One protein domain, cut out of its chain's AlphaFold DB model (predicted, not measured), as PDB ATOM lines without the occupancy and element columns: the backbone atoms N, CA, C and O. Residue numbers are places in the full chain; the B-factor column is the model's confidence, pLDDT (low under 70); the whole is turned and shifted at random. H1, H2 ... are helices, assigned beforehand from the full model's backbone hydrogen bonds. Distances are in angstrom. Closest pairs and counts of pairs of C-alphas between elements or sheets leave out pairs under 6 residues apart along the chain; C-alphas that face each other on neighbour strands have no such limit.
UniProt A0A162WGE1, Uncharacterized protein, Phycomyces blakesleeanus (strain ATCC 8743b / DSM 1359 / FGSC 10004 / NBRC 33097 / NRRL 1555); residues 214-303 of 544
ATOM      1  N   ASP A 214     150.420 111.915 113.019       87.94
ATOM      2  CA  ASP A 214     150.084 112.730 111.847       87.94
ATOM      3  C   ASP A 214     150.593 114.171 111.967       87.94
ATOM      4  O   ASP A 214     151.234 114.681 111.049       87.94
ATOM      5  N   VAL A 215     150.395 114.816 113.124       87.50
ATOM      6  CA  VAL A 215     150.881 116.187 113.365       87.50
ATOM      7  C   VAL A 215     152.413 116.222 113.401       87.50
ATOM      8  O   VAL A 215     153.031 117.166 112.911       87.50
ATOM      9  N   THR A 216     153.048 115.167 113.922       91.25
ATOM     10  CA  THR A 216     154.512 115.027 113.920       91.25
ATOM     11  C   THR A 216     155.058 114.849 112.498       91.25
ATOM     12  O   THR A 216     156.025 115.514 112.128       91.25
ATOM     13  N   CYS A 217     154.427 114.000 111.683       87.44
ATOM     14  CA  CYS A 217     154.776 113.796 110.277       87.44
ATOM     15  C   CYS A 217     154.591 115.077 109.463       87.44
ATOM     16  O   CYS A 217     155.438 115.409 108.635       87.44
ATOM     17  N   LEU A 218     153.518 115.825 109.718       88.31
ATOM     18  CA  LEU A 218     153.232 117.068 109.018       88.31
ATOM     19  C   LEU A 218     154.227 118.177 109.401       88.31
ATOM     20  O   LEU A 218     154.754 118.835 108.507       88.31
ATOM     21  N   LEU A 219     154.591 118.305 110.685       90.94
ATOM     22  CA  LEU A 219     155.687 119.178 111.137       90.94
ATOM     23  C   LEU A 219     157.008 118.824 110.434       90.94
ATOM     24  O   LEU A 219     157.690 119.708 109.919       90.94
ATOM     25  N   LEU A 220     157.372 117.539 110.383       90.56
ATOM     26  CA  LEU A 220     158.599 117.089 109.721       90.56
ATOM     27  C   LEU A 220     158.568 117.361 108.216       90.56
ATOM     28  O   LEU A 220     159.553 117.851 107.672       90.56
ATOM     29  N   LYS A 221     157.440 117.119 107.544       87.81
ATOM     30  CA  LYS A 221     157.276 117.403 106.114       87.81
ATOM     31  C   LYS A 221     157.448 118.890 105.820       87.81
ATOM     32  O   LYS A 221     158.214 119.232 104.926       87.81
ATOM     33  N   VAL A 222     156.821 119.761 106.612       88.56
ATOM     34  CA  VAL A 222     156.969 121.219 106.496       88.56
ATOM     35  C   VAL A 222     158.434 121.634 106.654       88.56
ATOM     36  O   VAL A 222     158.946 122.365 105.810       88.56
ATOM     37  N   ILE A 223     159.135 121.116 107.668       86.56
ATOM     38  CA  ILE A 223     160.555 121.420 107.929       86.56
ATOM     39  C   ILE A 223     161.483 120.886 106.822       86.56
ATOM     40  O   ILE A 223     162.491 121.510 106.508       86.56
ATOM     41  N   LEU A 224     161.174 119.726 106.237       85.38
ATOM     42  CA  LEU A 224     161.995 119.087 105.198       85.38
ATOM     43  C   LEU A 224     161.748 119.650 103.788       85.38
ATOM     44  O   LEU A 224     162.617 119.518 102.920       85.38
ATOM     45  N   GLN A 225     160.562 120.221 103.550       80.31
ATOM     46  CA  GLN A 225     160.167 120.856 102.287       80.31
ATOM     47  C   GLN A 225     160.540 122.335 102.225       80.31
ATOM     48  O   GLN A 225     160.838 122.838 101.144       80.31
ATOM     49  N   THR A 226     160.543 123.036 103.360       76.56
ATOM     50  CA  THR A 226     161.130 124.372 103.419       76.56
ATOM     51  C   THR A 226     162.644 124.220 103.288       76.56
ATOM     52  O   THR A 226     163.355 123.962 104.252       76.56
ATOM     53  N   ASP A 227     163.151 124.373 102.062       53.69
ATOM     54  CA  ASP A 227     164.569 124.282 101.661       53.69
ATOM     55  C   ASP A 227     165.443 125.406 102.274       53.69
ATOM     56  O   ASP A 227     166.504 125.788 101.777       53.69
ATOM     57  N   HIS A 228     165.027 125.953 103.413       59.22
ATOM     58  CA  HIS A 228     165.824 126.830 104.238       59.22
ATOM     59  C   HIS A 228     166.800 125.998 105.059       59.22
ATOM     60  O   HIS A 228     166.669 125.812 106.268       59.22
ATOM     61  N   HIS A 229     167.882 125.611 104.388       55.81
ATOM     62  CA  HIS A 229     169.145 125.195 104.995       55.81
ATOM     63  C   HIS A 229     169.546 126.092 106.193       55.81
ATOM     64  O   HIS A 229     170.157 125.631 107.154       55.81
ATOM     65  N   ASN A 230     169.124 127.363 106.177       55.09
ATOM     66  CA  ASN A 230     169.319 128.340 107.246       55.09
ATOM     67  C   ASN A 230     168.425 128.134 108.483       55.09
ATOM     68  O   ASN A 230     168.908 128.372 109.586       55.09
ATOM     69  N   LEU A 231     167.187 127.644 108.353       57.34
ATOM     70  CA  LEU A 231     166.269 127.428 109.485       57.34
ATOM     71  C   LEU A 231     166.765 126.283 110.385       57.34
ATOM     72  O   LEU A 231     166.840 126.395 111.610       57.34
ATOM     73  N   VAL A 232     167.228 125.202 109.751       56.59
ATOM     74  CA  VAL A 232     167.859 124.052 110.419       56.59
ATOM     75  C   VAL A 232     169.189 124.454 111.070       56.59
ATOM     76  O   VAL A 232     169.516 123.988 112.168       56.59
ATOM     77  N   LYS A 233     169.942 125.360 110.431       56.50
ATOM     78  CA  LYS A 233     171.199 125.923 110.950       56.50
ATOM     79  C   LYS A 233     170.967 126.904 112.108       56.50
ATOM     80  O   LYS A 233     171.796 126.972 113.011       56.50
ATOM     81  N   ALA A 234     169.831 127.603 112.130       54.38
ATOM     82  CA  ALA A 234     169.484 128.604 113.139       54.38
ATOM     83  C   ALA A 234     168.993 128.017 114.479       54.38
ATOM     84  O   ALA A 234     168.900 128.758 115.454       54.38
ATOM     85  N   ALA A 235     168.780 126.701 114.581       52.97
ATOM     86  CA  ALA A 235     168.416 125.967 115.805       52.97
ATOM     87  C   ALA A 235     167.008 126.213 116.400       52.97
ATOM     88  O   ALA A 235     166.718 125.662 117.462       52.97
ATOM     89  N   ALA A 236     166.130 126.963 115.735       60.50
ATOM     90  CA  ALA A 236     164.697 127.099 116.036       60.50
ATOM     91  C   ALA A 236     164.042 127.980 114.952       60.50
ATOM     92  O   ALA A 236     164.762 128.711 114.268       60.50
ATOM     93  N   PHE A 237     162.707 127.976 114.848       69.56
ATOM     94  CA  PHE A 237     161.939 129.128 114.359       69.56
ATOM     95  C   PHE A 237     162.262 130.301 115.299       69.56
ATOM     96  O   PHE A 237     161.628 130.456 116.342       69.56
ATOM     97  N   LYS A 238     163.365 131.009 115.039       63.88
ATOM     98  CA  LYS A 238     163.894 132.059 115.925       63.88
ATOM     99  C   LYS A 238     163.171 133.384 115.737       63.88
ATOM    100  O   LYS A 238     163.166 134.191 116.659       63.88
ATOM    101  N   ALA A 239     162.589 133.594 114.563       65.50
ATOM    102  CA  ALA A 239     161.756 134.738 114.277       65.50
ATOM    103  C   ALA A 239     160.321 134.260 114.057       65.50
ATOM    104  O   ALA A 239     160.080 133.294 113.330       65.50
ATOM    105  N   GLU A 240     159.370 134.958 114.672       66.25
ATOM    106  CA  GLU A 240     157.930 134.780 114.454       66.25
ATOM    107  C   GLU A 240     157.594 134.827 112.949       66.25
ATOM    108  O   GLU A 240     156.772 134.059 112.457       66.25
ATOM    109  N   THR A 241     158.373 135.597 112.180       72.06
ATOM    110  CA  THR A 241     158.290 135.716 110.718       72.06
ATOM    111  C   THR A 241     158.502 134.407 109.953       72.06
ATOM    112  O   THR A 241     157.924 134.234 108.885       72.06
ATOM    113  N   ASP A 242     159.309 133.471 110.463       76.88
ATOM    114  CA  ASP A 242     159.536 132.184 109.787       76.88
ATOM    115  C   ASP A 242     158.326 131.257 109.936       76.88
ATOM    116  O   ASP A 242     158.010 130.474 109.040       76.88
ATOM    117  N   PHE A 243     157.632 131.364 111.071       80.44
ATOM    118  CA  PHE A 243     156.382 130.661 111.323       80.44
ATOM    119  C   PHE A 243     155.228 131.284 110.527       80.44
ATOM    120  O   PHE A 243     154.363 130.566 110.023       80.44
ATOM    121  N   GLU A 244     155.259 132.604 110.320       81.19
ATOM    122  CA  GLU A 244     154.268 133.318 109.511       81.19
ATOM    123  C   GLU A 244     154.267 132.929 108.024       81.19
ATOM    124  O   GLU A 244     153.260 133.109 107.339       81.19
ATOM    125  N   ASN A 245     155.333 132.313 107.519       80.88
ATOM    126  CA  ASN A 245     155.380 131.832 106.136       80.88
ATOM    127  C   ASN A 245     154.804 130.416 105.953       80.88
ATOM    128  O   ASN A 245     154.750 129.911 104.831       80.88
ATOM    129  N   LEU A 246     154.373 129.752 107.031       82.75
ATOM    130  CA  LEU A 246     153.761 128.425 106.955       82.75
ATOM    131  C   LEU A 246     152.301 128.498 106.483       82.75
ATOM    132  O   LEU A 246     151.642 129.528 106.594       82.75
ATOM    133  N   SER A 247     151.772 127.387 105.962       82.81
ATOM    134  CA  SER A 247     150.368 127.330 105.536       82.81
ATOM    135  C   SER A 247     149.422 127.632 106.703       82.81
ATOM    136  O   SER A 247     149.628 127.147 107.817       82.81
ATOM    137  N   LEU A 248     148.357 128.398 106.443       81.44
ATOM    138  CA  LEU A 248     147.369 128.797 107.451       81.44
ATOM    139  C   LEU A 248     146.769 127.580 108.179       81.44
ATOM    140  O   LEU A 248     146.595 127.613 109.393       81.44
ATOM    141  N   SER A 249     146.536 126.475 107.460       80.25
ATOM    142  CA  SER A 249     146.025 125.226 108.043       80.25
ATOM    143  C   SER A 249     146.975 124.625 109.084       80.25
ATOM    144  O   SER A 249     146.527 124.075 110.089       80.25
ATOM    145  N   PHE A 250     148.287 124.777 108.892       84.25
ATOM    146  CA  PHE A 250     149.288 124.337 109.858       84.25
ATOM    147  C   PHE A 250     149.319 125.238 111.093       84.25
ATOM    148  O   PHE A 250     149.280 124.729 112.213       84.25
ATOM    149  N   LYS A 251     149.314 126.563 110.895       88.50
ATOM    150  CA  LYS A 251     149.311 127.543 111.994       88.50
ATOM    151  C   LYS A 251     148.084 127.409 112.898       88.50
ATOM    152  O   LYS A 251     148.195 127.572 114.103       88.50
ATOM    153  N   LEU A 252     146.926 127.078 112.320       85.31
ATOM    154  CA  LEU A 252     145.691 126.837 113.075       85.31
ATOM    155  C   LEU A 252     145.739 125.546 113.903       85.31
ATOM    156  O   LEU A 252     145.029 125.425 114.896       85.31
ATOM    157  N   THR A 253     146.564 124.579 113.498       82.00
ATOM    158  CA  THR A 253     146.636 123.262 114.144       82.00
ATOM    159  C   THR A 253     147.692 123.217 115.248       82.00
ATOM    160  O   THR A 253     147.560 122.448 116.203       82.00
ATOM    161  N   VAL A 254     148.765 124.005 115.132       85.94
ATOM    162  CA  VAL A 254     149.930 123.879 116.011       85.94
ATOM    163  C   VAL A 254     150.505 125.240 116.381       85.94
ATOM    164  O   VAL A 254     150.786 126.056 115.518       85.94
ATOM    165  N   ASP A 255     150.751 125.449 117.672       90.38
ATOM    166  CA  ASP A 255     151.418 126.639 118.203       90.38
ATOM    167  C   ASP A 255     152.933 126.652 117.881       90.38
ATOM    168  O   ASP A 255     153.603 125.609 117.913       90.38
ATOM    169  N   SER A 256     153.490 127.831 117.587       88.75
ATOM    170  CA  SER A 256     154.890 128.003 117.167       88.75
ATOM    171  C   SER A 256     155.899 127.597 118.253       88.75
ATOM    172  O   SER A 256     156.902 126.931 117.963       88.75
ATOM    173  N   ASN A 257     155.609 127.893 119.526       88.94
ATOM    174  CA  ASN A 257     156.447 127.502 120.661       88.94
ATOM    175  C   ASN A 257     156.408 125.987 120.877       88.94
ATOM    176  O   ASN A 257     157.444 125.357 121.137       88.94
ATOM    177  N   LYS A 258     155.236 125.370 120.685       90.50
ATOM    178  CA  LYS A 258     155.099 123.907 120.700       90.50
ATOM    179  C   LYS A 258     155.886 123.263 119.556       90.50
ATOM    180  O   LYS A 258     156.595 122.287 119.809       90.50
ATOM    181  N   CYS A 259     155.839 123.811 118.338       89.19
ATOM    182  CA  CYS A 259     156.624 123.326 117.192       89.19
ATOM    183  C   CYS A 259     158.126 123.339 117.477       89.19
ATOM    184  O   CYS A 259     158.807 122.334 117.269       89.19
ATOM    185  N   ASN A 260     158.635 124.450 118.010       88.31
ATOM    186  CA  ASN A 260     160.039 124.596 118.389       88.31
ATOM    187  C   ASN A 260     160.466 123.570 119.444       88.31
ATOM    188  O   ASN A 260     161.513 122.929 119.314       88.31
ATOM    189  N   THR A 261     159.643 123.388 120.475       92.25
ATOM    190  CA  THR A 261     159.908 122.431 121.556       92.25
ATOM    191  C   THR A 261     159.907 120.997 121.028       92.25
ATOM    192  O   THR A 261     160.849 120.239 121.277       92.25
ATOM    193  N   LYS A 262     158.914 120.633 120.209       92.19
ATOM    194  CA  LYS A 262     158.827 119.307 119.588       92.19
ATOM    195  C   LYS A 262     159.986 119.042 118.634       92.19
ATOM    196  O   LYS A 262     160.550 117.952 118.668       92.19
ATOM    197  N   PHE A 263     160.383 120.022 117.824       89.88
ATOM    198  CA  PHE A 263     161.522 119.888 116.920       89.88
ATOM    199  C   PHE A 263     162.835 119.668 117.679       89.88
ATOM    200  O   PHE A 263     163.607 118.781 117.315       89.88
ATOM    201  N   LYS A 264     163.070 120.404 118.775       90.75
ATOM    202  CA  LYS A 264     164.229 120.176 119.656       90.75
ATOM    203  C   LYS A 264     164.228 118.754 120.224       90.75
ATOM    204  O   LYS A 264     165.259 118.088 120.164       90.75
ATOM    205  N   LEU A 265     163.081 118.262 120.697       90.69
ATOM    206  CA  LEU A 265     162.944 116.891 121.204       90.69
ATOM    207  C   LEU A 265     163.206 115.836 120.118       90.69
ATOM    208  O   LEU A 265     163.962 114.894 120.353       90.69
ATOM    209  N   LEU A 266     162.639 116.006 118.918       88.94
ATOM    210  CA  LEU A 266     162.863 115.109 117.777       88.94
ATOM    211  C   LEU A 266     164.334 115.086 117.359       88.94
ATOM    212  O   LEU A 266     164.894 114.013 117.147       88.94
ATOM    213  N   LYS A 267     164.982 116.254 117.296       90.12
ATOM    214  CA  LYS A 267     166.409 116.385 116.983       90.12
ATOM    215  C   LYS A 267     167.277 115.643 117.998       90.12
ATOM    216  O   LYS A 267     168.163 114.889 117.596       90.12
ATOM    217  N   THR A 268     167.018 115.820 119.293       91.56
ATOM    218  CA  THR A 268     167.758 115.126 120.359       91.56
ATOM    219  C   THR A 268     167.535 113.615 120.300       91.56
ATOM    220  O   THR A 268     168.502 112.859 120.310       91.56
ATOM    221  N   SER A 269     166.285 113.164 120.156       89.25
ATOM    222  CA  SER A 269     165.950 111.736 120.064       89.25
ATOM    223  C   SER A 269     166.595 111.064 118.846       89.25
ATOM    224  O   SER A 269     167.167 109.978 118.959       89.25
ATOM    225  N   PHE A 270     166.565 111.722 117.684       87.75
ATOM    226  CA  PHE A 270     167.175 111.188 116.472       87.75
ATOM    227  C   PHE A 270     168.700 111.138 116.581       87.75
ATOM    228  O   PHE A 270     169.299 110.150 116.170       87.75
ATOM    229  N   LYS A 271     169.328 112.160 117.181       87.75
ATOM    230  CA  LYS A 271     170.773 112.167 117.440       87.75
ATOM    231  C   LYS A 271     171.186 110.986 118.323       87.75
ATOM    232  O   LYS A 271     172.066 110.235 117.931       87.75
ATOM    233  N   VAL A 272     170.491 110.761 119.440       90.50
ATOM    234  CA  VAL A 272     170.768 109.632 120.349       90.50
ATOM    235  C   VAL A 272     170.611 108.280 119.641       90.50
ATOM    236  O   VAL A 272     171.456 107.399 119.789       90.50
ATOM    237  N   ASN A 273     169.556 108.105 118.839       85.50
ATOM    238  CA  ASN A 273     169.362 106.873 118.070       85.50
ATOM    239  C   ASN A 273     170.457 106.661 117.021       85.50
ATOM    240  O   ASN A 273     170.921 105.536 116.843       85.50
ATOM    241  N   LEU A 274     170.870 107.728 116.340       84.31
ATOM    242  CA  LEU A 274     171.927 107.682 115.343       84.31
ATOM    243  C   LEU A 274     173.272 107.319 115.989       84.31
ATOM    244  O   LEU A 274     173.949 106.415 115.505       84.31
ATOM    245  N   ASP A 275     173.609 107.948 117.116       85.88
ATOM    246  CA  ASP A 275     174.817 107.652 117.892       85.88
ATOM    247  C   ASP A 275     174.826 106.183 118.361       85.88
ATOM    248  O   ASP A 275     175.853 105.510 118.273       85.88
ATOM    249  N   ARG A 276     173.668 105.633 118.762       89.50
ATOM    250  CA  ARG A 276     173.520 104.209 119.115       89.50
ATOM    251  C   ARG A 276     173.773 103.274 117.928       89.50
ATOM    252  O   ARG A 276     174.462 102.271 118.091       89.50
ATOM    253  N   VAL A 277     173.232 103.584 116.748       82.88
ATOM    254  CA  VAL A 277     173.459 102.787 115.524       82.88
ATOM    255  C   VAL A 277     174.934 102.834 115.112       82.88
ATOM    256  O   VAL A 277     175.496 101.814 114.713       82.88
ATOM    257  N   TYR A 278     175.597 103.981 115.264       83.31
ATOM    258  CA  TYR A 278     177.032 104.093 114.993       83.31
ATOM    259  C   TYR A 278     177.886 103.311 115.991       83.31
ATOM    260  O   TYR A 278     178.785 102.581 115.576       83.31
ATOM    261  N   ALA A 279     177.561 103.381 117.285       84.06
ATOM    262  CA  ALA A 279     178.236 102.586 118.308       84.06
ATOM    263  C   ALA A 279     178.125 101.074 118.031       84.06
ATOM    264  O   ALA A 279     179.073 100.332 118.272       84.06
ATOM    265  N   GLN A 280     176.998 100.620 117.476       86.25
ATOM    266  CA  GLN A 280     176.779  99.214 117.116       86.25
ATOM    267  C   GLN A 280     177.506  98.778 115.837       86.25
ATOM    268  O   GLN A 280     177.828  97.604 115.694       86.25
ATOM    269  N   THR A 281     177.755  99.695 114.899       86.56
ATOM    270  CA  THR A 281     178.328  99.371 113.579       86.56
ATOM    271  C   THR A 281     179.848  99.516 113.513       86.56
ATOM    272  O   THR A 281     180.442  99.190 112.490       86.56
ATOM    273  N   GLY A 282     180.502  99.973 114.588       79.69
ATOM    274  CA  GLY A 282     181.967 100.007 114.694       79.69
ATOM    275  C   GLY A 282     182.666 101.002 113.758       79.69
ATOM    276  O   GLY A 282     183.889 100.970 113.628       79.69
ATOM    277  N   HIS A 283     181.925 101.902 113.106       73.69
ATOM    278  CA  HIS A 283     182.505 102.916 112.228       73.69
ATOM    279  C   HIS A 283     183.023 104.116 113.034       73.69
ATOM    280  O   HIS A 283     182.253 104.960 113.494       73.69
ATOM    281  N   ASN A 284     184.348 104.208 113.176       54.97
ATOM    282  CA  ASN A 284     185.026 105.326 113.830       54.97
ATOM    283  C   ASN A 284     185.115 106.580 112.930       54.97
ATOM    284  O   ASN A 284     185.742 106.562 111.876       54.97
ATOM    285  N   ALA A 285     184.505 107.657 113.435       54.91
ATOM    286  CA  ALA A 285     184.842 109.084 113.340       54.91
ATOM    287  C   ALA A 285     185.161 109.735 111.973       54.91
ATOM    288  O   ALA A 285     186.271 109.658 111.460       54.91
ATOM    289  N   TYR A 286     184.191 110.508 111.472       49.53
ATOM    290  CA  TYR A 286     184.212 111.978 111.281       49.53
ATOM    291  C   TYR A 286     183.200 112.311 110.184       49.53
ATOM    292  O   TYR A 286     183.517 112.297 108.997       49.53
ATOM    293  N   LEU A 287     181.961 112.611 110.577       52.19
ATOM    294  CA  LEU A 287     180.947 113.081 109.637       52.19
ATOM    295  C   LEU A 287     180.581 114.542 109.915       52.19
ATOM    296  O   LEU A 287     180.548 114.960 111.077       52.19
ATOM    297  N   PRO A 288     180.299 115.334 108.862       54.88
ATOM    298  CA  PRO A 288     179.852 116.710 109.011       54.88
ATOM    299  C   PRO A 288     178.591 116.789 109.877       54.88
ATOM    300  O   PRO A 288     177.752 115.889 109.871       54.88
ATOM    301  N   HIS A 289     178.422 117.925 110.551       52.78
ATOM    302  CA  HIS A 289     177.388 118.271 111.539       52.78
ATOM    303  C   HIS A 289     175.898 118.061 111.114       52.78
ATOM    304  O   HIS A 289     174.995 118.427 111.863       52.78
ATOM    305  N   MET A 290     175.583 117.472 109.951       62.94
ATOM    306  CA  MET A 290     174.220 117.385 109.387       62.94
ATOM    307  C   MET A 290     173.768 115.997 108.879       62.94
ATOM    308  O   MET A 290     172.701 115.901 108.274       62.94
ATOM    309  N   CYS A 291     174.495 114.902 109.146       71.75
ATOM    310  CA  CYS A 291     174.080 113.560 108.686       71.75
ATOM    311  C   CYS A 291     172.698 113.115 109.190       71.75
ATOM    312  O   CYS A 291     171.976 112.426 108.472       71.75
ATOM    313  N   TRP A 292     172.301 113.541 110.391       80.81
ATOM    314  CA  TRP A 292     171.000 113.184 110.954       80.81
ATOM    315  C   TRP A 292     169.826 113.763 110.143       80.81
ATOM    316  O   TRP A 292     168.834 113.072 109.929       80.81
ATOM    317  N   PHE A 293     169.960 114.991 109.631       79.31
ATOM    318  CA  PHE A 293     168.913 115.662 108.856       79.31
ATOM    319  C   PHE A 293     168.712 114.997 107.494       79.31
ATOM    320  O   PHE A 293     167.585 114.697 107.109       79.31
ATOM    321  N   ASN A 294     169.809 114.686 106.795       76.69
ATOM    322  CA  ASN A 294     169.745 113.993 105.507       76.69
ATOM    323  C   ASN A 294     169.147 112.590 105.653       76.69
ATOM    324  O   ASN A 294     168.316 112.200 104.838       76.69
ATOM    325  N   LYS A 295     169.497 111.861 106.723       74.69
ATOM    326  CA  LYS A 295     168.927 110.534 106.979       74.69
ATOM    327  C   LYS A 295     167.442 110.600 107.338       74.69
ATOM    328  O   LYS A 295     166.668 109.768 106.882       74.69
ATOM    329  N   MET A 296     167.027 111.611 108.100       76.44
ATOM    330  CA  MET A 296     165.614 111.869 108.388       76.44
ATOM    331  C   MET A 296     164.830 112.219 107.112       76.44
ATOM    332  O   MET A 296     163.747 111.677 106.900       76.44
ATOM    333  N   ARG A 297     165.402 113.054 106.230       80.38
ATOM    334  CA  ARG A 297     164.830 113.391 104.915       80.38
ATOM    335  C   ARG A 297     164.645 112.148 104.048       80.38
ATOM    336  O   ARG A 297     163.571 111.951 103.498       80.38
ATOM    337  N   GLU A 298     165.667 111.300 103.976       75.94
ATOM    338  CA  GLU A 298     165.655 110.045 103.216       75.94
ATOM    339  C   GLU A 298     164.563 109.084 103.719       75.94
ATOM    340  O   GLU A 298     163.771 108.584 102.927       75.94
ATOM    341  N   ILE A 299     164.453 108.878 105.038       72.44
ATOM    342  CA  ILE A 299     163.441 107.986 105.637       72.44
ATOM    343  C   ILE A 299     162.013 108.497 105.390       72.44
ATOM    344  O   ILE A 299     161.106 107.698 105.141       72.44
ATOM    345  N   MET A 300     161.806 109.814 105.468       75.94
ATOM    346  CA  MET A 300     160.485 110.431 105.309       75.94
ATOM    347  C   MET A 300     160.042 110.514 103.847       75.94
ATOM    348  O   MET A 300     158.869 110.291 103.570       75.94
ATOM    349  N   LEU A 301     160.952 110.811 102.911       73.12
ATOM    350  CA  LEU A 301     160.621 110.901 101.484       73.12
ATOM    351  C   LEU A 301     160.431 109.526 100.831       73.12
ATOM    352  O   LEU A 301     159.642 109.410  99.899       73.12
ATOM    353  N   ASN A 302     161.101 108.486 101.332       70.56
ATOM    354  CA  ASN A 302     161.014 107.140 100.758       70.56
ATOM    355  C   ASN A 302     159.818 106.314 101.275       70.56
ATOM    356  O   ASN A 302     159.558 105.232 100.751       70.56
ATOM    357  N   ASN A 303     159.065 106.792 102.274       61.88
ATOM    358  CA  ASN A 303     157.835 106.135 102.732       61.88
ATOM    359  C   ASN A 303     156.601 106.685 101.993       61.88
ATOM    360  O   ASN A 303     155.990 107.667 102.411       61.88
TER     361      ASN A 303
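What this domain is: This is residues 214 to 303 of the 544 residues of an uncharacterized protein of Phycomyces blakesleeanus (strain ATCC 8743b / DSM 1359 / FGSC 10004 / NBRC 33097 / NRRL 1555) (UniProt A0A162WGE1). One long helix, H5, makes the long axis, and H1 and H6 stand crosswise to it on one side, with the short helices H3 and H4 grouped by its first end and H2 off to the side. The contacts are few, and residues 276 to 288, the last part of H5 and most of the link after it, stick out as a free arm. The printed part has 90 residues with six named helices, H1 to H6 in chain order, and no named strand; the class is all helix. It is only just compact, close to loose, with a radius of gyration of the C-alphas of 14.4 A, and spans 45 by 26 by 20 A.

Where its parts are: Find C-alpha 214 at (150.084, 112.730, 111.847); from there H1 runs 16.1 A through residues 214 to 225. Next come H2, residues 229 to 234, H3, residues 240 to 244, and H4, residues 248 to 253. H5, residues 256 to 281, runs 37.2 A from (154.890, 128.003, 117.167). H6, residues 291 to 301, runs 15.5 A to C-alpha 301 at (160.621, 110.901, 101.484).

How they stand to each other: Look first at H1: it is close to H5 but not clearly touching, about perpendicular at 82 degrees, the closest C-alphas being Leu 219 and Cys 259, 7.4 A apart. H2 is apart from H5. H3 is close to H5 but not clearly touching, with C-alphas 243 and 256 closest at 6.6 A. H4 and H5 meet only through their link. H5, with residues 270 to 274 alone, only just touches H6, with 3 pairs of C-alphas within 8 A, Lys 271 and Trp 292 closest at 6.6 A. In all six helices every O i to N i+4 pair is within hydrogen-bond range.

The domain as a whole: The C-alphas farthest apart, Leu 248 and Gly 282, are 45.6 A apart. The printed part has no cut and no long link. The model's pLDDT is under 70 at residues 227 to 240, 284 to 290 and 303.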